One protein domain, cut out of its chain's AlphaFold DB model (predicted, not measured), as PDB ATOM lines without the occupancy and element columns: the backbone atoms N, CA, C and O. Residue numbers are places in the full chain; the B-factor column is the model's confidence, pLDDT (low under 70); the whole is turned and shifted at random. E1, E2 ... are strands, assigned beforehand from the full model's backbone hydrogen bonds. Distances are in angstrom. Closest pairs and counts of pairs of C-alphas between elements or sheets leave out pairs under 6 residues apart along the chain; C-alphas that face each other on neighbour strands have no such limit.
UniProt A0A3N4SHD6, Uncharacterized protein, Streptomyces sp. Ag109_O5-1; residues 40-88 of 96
ATOM      1  N   GLN A  40     -43.621 -41.571 -17.300       94.25
ATOM      2  CA  GLN A  40     -42.737 -40.445 -17.581       94.25
ATOM      3  C   GLN A  40     -41.342 -40.971 -17.873       94.25
ATOM      4  O   GLN A  40     -40.836 -41.812 -17.137       94.25
ATOM      5  N   CYS A  41     -40.725 -40.496 -18.950       95.31
ATOM      6  CA  CYS A  41     -39.390 -40.921 -19.346       95.31
ATOM      7  C   CYS A  41     -38.440 -39.732 -19.344       95.31
ATOM      8  O   CYS A  41     -38.799 -38.635 -19.772       95.31
ATOM      9  N   TYR A  42     -37.222 -39.978 -18.886       95.88
ATOM     10  CA  TYR A  42     -36.200 -38.972 -18.673       95.88
ATOM     11  C   TYR A  42     -34.884 -39.419 -19.293       95.88
ATOM     12  O   TYR A  42     -34.587 -40.613 -19.366       95.88
ATOM     13  N   ALA A  43     -34.093 -38.447 -19.718       96.88
ATOM     14  CA  ALA A  43     -32.687 -38.624 -20.040       96.88
ATOM     15  C   ALA A  43     -31.907 -37.449 -19.450       96.88
ATOM     16  O   ALA A  43     -32.474 -36.387 -19.193       96.88
ATOM     17  N   THR A  44     -30.611 -37.626 -19.218       97.25
ATOM     18  CA  THR A  44     -29.780 -36.524 -18.719       97.25
ATOM     19  C   THR A  44     -29.111 -35.789 -19.872       97.25
ATOM     20  O   THR A  44     -28.909 -36.362 -20.946       97.25
ATOM     21  N   HIS A  45     -28.700 -34.539 -19.649       94.75
ATOM     22  CA  HIS A  45     -27.865 -33.815 -20.616       94.75
ATOM     23  C   HIS A  45     -26.558 -34.557 -20.946       94.75
ATOM     24  O   HIS A  45     -26.089 -34.492 -22.080       94.75
ATOM     25  N   HIS A  46     -25.981 -35.272 -19.974       95.31
ATOM     26  CA  HIS A  46     -24.740 -36.030 -20.152       95.31
ATOM     27  C   HIS A  46     -24.956 -37.345 -20.925       95.31
ATOM     28  O   HIS A  46     -24.060 -37.816 -21.622       95.31
ATOM     29  N   SER A  47     -26.143 -37.950 -20.823       95.19
ATOM     30  CA  SER A  47     -26.490 -39.224 -21.465       95.19
ATOM     31  C   SER A  47     -27.857 -39.170 -22.170       95.19
ATOM     32  O   SER A  47     -28.792 -39.874 -21.782       95.19
ATOM     33  N   PRO A  48     -27.996 -38.394 -23.264       92.75
ATOM     34  CA  PRO A  48     -29.287 -38.171 -23.926       92.75
ATOM     35  C   PRO A  48     -29.873 -39.430 -24.586       92.75
ATOM     36  O   PRO A  48     -31.067 -39.489 -24.870       92.75
ATOM     37  N   HIS A  49     -29.046 -40.450 -24.832       93.31
ATOM     38  CA  HIS A  49     -29.469 -41.728 -25.414       93.31
ATOM     39  C   HIS A  49     -29.833 -42.787 -24.363       93.31
ATOM     40  O   HIS A  49     -30.329 -43.857 -24.715       93.31
ATOM     41  N   THR A  50     -29.606 -42.507 -23.078       94.50
ATOM     42  CA  THR A  50     -29.951 -43.406 -21.974       94.50
ATOM     43  C   THR A  50     -31.276 -42.963 -21.369       94.50
ATOM     44  O   THR A  50     -31.326 -42.054 -20.547       94.50
ATOM     45  N   ILE A  51     -32.360 -43.611 -21.799       95.62
ATOM     46  CA  ILE A  51     -33.720 -43.272 -21.369       95.62
ATOM     47  C   ILE A  51     -34.120 -44.137 -20.178       95.62
ATOM     48  O   ILE A  51     -34.133 -45.369 -20.272       95.62
ATOM     49  N   VAL A  52     -34.524 -43.484 -19.092       96.19
ATOM     50  CA  VAL A  52     -35.069 -44.114 -17.889       96.19
ATOM     51  C   VAL A  52     -36.524 -43.701 -17.732       96.19
ATOM     52  O   VAL A  52     -36.842 -42.516 -17.776       96.19
ATOM     53  N   CYS A  53     -37.420 -44.669 -17.554       95.62
ATOM     54  CA  CYS A  53     -38.842 -44.399 -17.386       95.62
ATOM     55  C   CYS A  53     -39.319 -44.740 -15.975       95.62
ATOM     56  O   CYS A  53     -38.963 -45.779 -15.418       95.62
ATOM     57  N   TYR A  54     -40.182 -43.887 -15.438       95.50
ATOM     58  CA  TYR A  54     -40.816 -44.036 -14.141       95.50
ATOM     59  C   TYR A  54     -42.332 -44.071 -14.270       95.50
ATOM     60  O   TYR A  54     -42.937 -43.477 -15.164       95.50
ATOM     61  N   ARG A  55     -42.945 -44.772 -13.324       94.12
ATOM     62  CA  ARG A  55     -44.384 -44.801 -13.099       94.12
ATOM     63  C   ARG A  55     -44.667 -44.308 -11.683       94.12
ATOM     64  O   ARG A  55     -44.099 -44.844 -10.731       94.12
ATOM     65  N   ASN A  56     -45.621 -43.391 -11.540       92.44
ATOM     66  CA  ASN A  56     -46.126 -42.983 -10.229       92.44
ATOM     67  C   ASN A  56     -46.888 -44.144  -9.585       92.44
ATOM     68  O   ASN A  56     -47.766 -44.769 -10.193       92.44
ATOM     69  N   SER A  57     -46.566 -44.439  -8.341       93.62
ATOM     70  CA  SER A  57     -47.239 -45.451  -7.547       93.62
ATOM     71  C   SER A  57     -47.383 -44.963  -6.114       93.62
ATOM     72  O   SER A  57     -46.930 -43.880  -5.758       93.62
ATOM     73  N   TRP A  58     -48.029 -45.780  -5.296       94.62
ATOM     74  CA  TRP A  58     -48.191 -45.537  -3.876       94.62
ATOM     75  C   TRP A  58     -47.621 -46.711  -3.103       94.62
ATOM     76  O   TRP A  58     -47.717 -47.864  -3.530       94.62
ATOM     77  N   LYS A  59     -47.023 -46.401  -1.961       94.06
ATOM     78  CA  LYS A  59     -46.462 -47.358  -1.015       94.06
ATOM     79  C   LYS A  59     -47.144 -47.139   0.326       94.06
ATOM     80  O   LYS A  59     -47.277 -46.001   0.761       94.06
ATOM     81  N   ALA A  60     -47.558 -48.220   0.975       96.38
ATOM     82  CA  ALA A  60     -48.023 -48.157   2.353       96.38
ATOM     83  C   ALA A  60     -46.815 -48.083   3.299       96.38
ATOM     84  O   ALA A  60     -45.872 -48.867   3.180       96.38
ATOM     85  N   GLU A  61     -46.851 -47.154   4.243       97.00
ATOM     86  CA  GLU A  61     -45.899 -47.007   5.337       97.00
ATOM     87  C   GLU A  61     -46.654 -46.958   6.656       97.00
ATOM     88  O   GLU A  61     -47.676 -46.287   6.768       97.00
ATOM     89  N   PHE A  62     -46.138 -47.640   7.675       96.81
ATOM     90  CA  PHE A  62     -46.671 -47.513   9.023       96.81
ATOM     91  C   PHE A  62     -45.957 -46.362   9.734       96.81
ATOM     92  O   PHE A  62     -44.742 -46.412   9.930       96.81
ATOM     93  N   ARG A  63     -46.690 -45.305  10.085       95.75
ATOM     94  CA  ARG A  63     -46.161 -44.101  10.735       95.75
ATOM     95  C   ARG A  63     -47.022 -43.760  11.943       95.75
ATOM     96  O   ARG A  63     -48.226 -43.611  11.812       95.75
ATOM     97  N   HIS A  64     -46.392 -43.618  13.108       95.56
ATOM     98  CA  HIS A  64     -47.048 -43.201  14.360       95.56
ATOM     99  C   HIS A  64     -48.283 -44.027  14.770       95.56
ATOM    100  O   HIS A  64     -49.170 -43.503  15.431       95.56
ATOM    101  N   GLY A  65     -48.335 -45.314  14.422       96.31
ATOM    102  CA  GLY A  65     -49.486 -46.168  14.736       96.31
ATOM    103  C   GLY A  65     -50.512 -46.296  13.607       96.31
ATOM    104  O   GLY A  65     -51.400 -47.134  13.714       96.31
ATOM    105  N   ASP A  66     -50.347 -45.547  12.512       95.94
ATOM    106  CA  ASP A  66     -51.283 -45.509  11.389       95.94
ATOM    107  C   ASP A  66     -50.649 -45.973  10.072       95.94
ATOM    108  O   ASP A  66     -49.445 -45.837   9.840       95.94
ATOM    109  N   MET A  67     -51.480 -46.493   9.166       96.81
ATOM    110  CA  MET A  67     -51.079 -46.790   7.789       96.81
ATOM    111  C   MET A  67     -51.246 -45.544   6.910       96.81
ATOM    112  O   MET A  67     -52.356 -45.057   6.710       96.81
ATOM    113  N   VAL A  68     -50.144 -45.061   6.342       97.19
ATOM    114  CA  VAL A  68     -50.080 -43.895   5.454       97.19
ATOM    115  C   VAL A  68     -49.635 -44.340   4.065       97.19
ATOM    116  O   VAL A  68     -48.689 -45.110   3.931       97.19
ATOM    117  N   TYR A  69     -50.284 -43.841   3.015       95.38
ATOM    118  CA  TYR A  69     -49.866 -44.095   1.638       95.38
ATOM    119  C   TYR A  69     -49.029 -42.929   1.125       95.38
ATOM    120  O   TYR A  69     -49.532 -41.816   0.987       95.38
ATOM    121  N   VAL A  70     -47.757 -43.187   0.836       95.62
ATOM    122  CA  VAL A  70     -46.827 -42.185   0.305       95.62
ATOM    123  C   VAL A  70     -46.652 -42.368  -1.203       95.62
ATOM    124  O   VAL A  70     -46.595 -43.514  -1.673       95.62
ATOM    125  N   PRO A  71     -46.582 -41.274  -1.978       94.69
ATOM    126  CA  PRO A  71     -46.319 -41.359  -3.404       94.69
ATOM    127  C   PRO A  71     -44.864 -41.781  -3.634       94.69
ATOM    128  O   PRO A  71     -43.959 -41.380  -2.903       94.69
ATOM    129  N   ILE A  72     -44.643 -42.618  -4.643       94.12
ATOM    130  CA  ILE A  72     -43.319 -43.099  -5.042       94.12
ATOM    131  C   ILE A  72     -43.195 -43.144  -6.563       94.12
ATOM    132  O   ILE A  72     -44.176 -43.356  -7.280       94.12
ATOM    133  N   LEU A  73     -41.961 -43.029  -7.046       94.38
ATOM    134  CA  LEU A  73     -41.601 -43.323  -8.426       94.38
ATOM    135  C   LEU A  73     -41.004 -44.723  -8.500       94.38
ATOM    136  O   LEU A  73     -40.089 -45.062  -7.754       94.38
ATOM    137  N   ILE A  74     -41.526 -45.543  -9.405       94.06
ATOM    138  CA  ILE A  74     -40.989 -46.875  -9.681       94.06
ATOM    139  C   ILE A  74     -40.362 -46.840 -11.062       94.06
ATOM    140  O   ILE A  74     -41.059 -46.561 -12.039       94.06
ATOM    141  N   GLN A  75     -39.068 -47.143 -11.146       94.94
ATOM    142  CA  GLN A  75     -38.412 -47.336 -12.431       94.94
ATOM    143  C   GLN A  75     -38.989 -48.581 -13.104       94.94
ATOM    144  O   GLN A  75     -39.057 -49.658 -12.511       94.94
ATOM    145  N   VAL A  76     -39.416 -48.430 -14.349       95.19
ATOM    146  CA  VAL A  76     -39.978 -49.514 -15.151       95.19
ATOM    147  C   VAL A  76     -39.135 -49.728 -16.406       95.19
ATOM    148  O   VAL A  76     -38.406 -48.822 -16.816       95.19
ATOM    149  N   PRO A  77     -39.219 -50.909 -17.043       95.56
ATOM    150  CA  PRO A  77     -38.540 -51.139 -18.308       95.56
ATOM    151  C   PRO A  77     -38.955 -50.104 -19.357       95.56
ATOM    152  O   PRO A  77     -40.147 -49.853 -19.559       95.56
ATOM    153  N   THR A  78     -37.969 -49.528 -20.038       94.56
ATOM    154  CA  THR A  78     -38.203 -48.573 -21.123       94.56
ATOM    155  C   THR A  78     -38.905 -49.293 -22.279       94.56
ATOM    156  O   THR A  78     -38.361 -50.262 -22.815       94.56
ATOM    157  N   PRO A  79     -40.118 -48.872 -22.675       91.25
ATOM    158  CA  PRO A  79     -40.827 -49.509 -23.775       91.25
ATOM    159  C   PRO A  79     -40.124 -49.210 -25.104       91.25
ATOM    160  O   PRO A  79     -39.509 -48.160 -25.270       91.25
ATOM    161  N   SER A  80     -40.281 -50.091 -26.096       92.69
ATOM    162  CA  SER A  80     -39.654 -49.939 -27.423       92.69
ATOM    163  C   SER A  80     -40.054 -48.653 -28.156       92.69
ATOM    164  O   SER A  80     -39.352 -48.206 -29.058       92.69
ATOM    165  N   ARG A  81     -41.194 -48.063 -27.785       89.44
ATOM    166  CA  ARG A  81     -41.646 -46.751 -28.247       89.44
ATOM    167  C   ARG A  81     -41.967 -45.897 -27.014       89.44
ATOM    168  O   ARG A  81     -43.107 -45.948 -26.543       89.44
ATOM    169  N   PRO A  82     -40.972 -45.196 -26.442       87.50
ATOM    170  CA  PRO A  82     -41.188 -44.383 -25.257       87.50
ATOM    171  C   PRO A  82     -42.103 -43.188 -25.560       87.50
ATOM    172  O   PRO A  82     -42.141 -42.717 -26.700       87.50
ATOM    173  N   PRO A  83     -42.864 -42.706 -24.557       89.81
ATOM    174  CA  PRO A  83     -43.515 -41.403 -24.626       89.81
ATOM    175  C   PRO A  83     -42.464 -40.281 -24.726       89.81
ATOM    176  O   PRO A  83     -41.262 -40.536 -24.820       89.81
ATOM    177  N   SER A  84     -42.912 -39.025 -24.698       91.69
ATOM    178  CA  SER A  84     -42.014 -37.866 -24.675       91.69
ATOM    179  C   SER A  84     -40.952 -38.003 -23.579       91.69
ATOM    180  O   SER A  84     -41.290 -38.252 -22.419       91.69
ATOM    181  N   VAL A  85     -39.686 -37.821 -23.958       94.31
ATOM    182  CA  VAL A  85     -38.542 -37.863 -23.044       94.31
ATOM    183  C   VAL A  85     -38.221 -36.446 -22.587       94.31
ATOM    184  O   VAL A  85     -38.006 -35.562 -23.415       94.31
ATOM    185  N   VAL A  86     -38.185 -36.235 -21.274       95.06
ATOM    186  CA  VAL A  86     -37.784 -34.966 -20.663       95.06
ATOM    187  C   VAL A  86     -36.283 -34.997 -20.392       95.06
ATOM    188  O   VAL A  86     -35.773 -35.966 -19.830       95.06
ATOM    189  N   ILE A  87     -35.564 -33.949 -20.794       95.94
ATOM    190  CA  ILE A  87     -34.133 -33.828 -20.505       95.94
ATOM    191  C   ILE A  87     -33.950 -33.108 -19.169       95.94
ATOM    192  O   ILE A  87     -34.482 -32.015 -18.984       95.94
ATOM    193  N   VAL A  88     -33.213 -33.731 -18.252       95.88
ATOM    194  CA  VAL A  88     -32.938 -33.215 -16.902       95.88
ATOM    195  C   VAL A  88     -31.435 -33.083 -16.644       95.88
ATOM    196  O   VAL A  88     -30.608 -33.650 -17.363       95.88
TER     197      VAL A  88
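Overview. This is residues 40 to 88 of the 96 residues of an uncharacterized protein of Streptomyces sp. Ag109_O5-1 (UniProt A0A3N4SHD6). A long twisted hairpin, E2 and E3, makes the length of a rod, with short strands E1 and E4 at one end. The printed part has 49 residues with strands E1 to E4, no named helix: all strand, one mixed, curled sheet, order E3 E2 E1 E4. It is only just extended, close to loose, radius of gyration of the C-alphas 14.8 A, spanning 45 by 22 by 13 A.

Along the chain. E2, residues 52 to 63, spans 30.7 A and bends by 58 degrees at residue 55; E3, residues 66 to 76, spans 29.1 A. E1, residues 40 to 44, begins at (-42.737, -40.445, -17.581); E4, residues 85 to 88, ends at (-32.938, -33.215, -16.902).

Arrangement. In the meander E1, E2, E3, each strand is the antiparallel neighbour of the one before; within hydrogen-bond range are N 59 and O 70, 2.9 A, and N 42 and O 52, 2.8 A. E4 is parallel to E1, with N 86 and O 41 at 2.9 A.

Size, cuts and confidence. The printed part has no cut and no long link; no printed residue has pLDDT under 70.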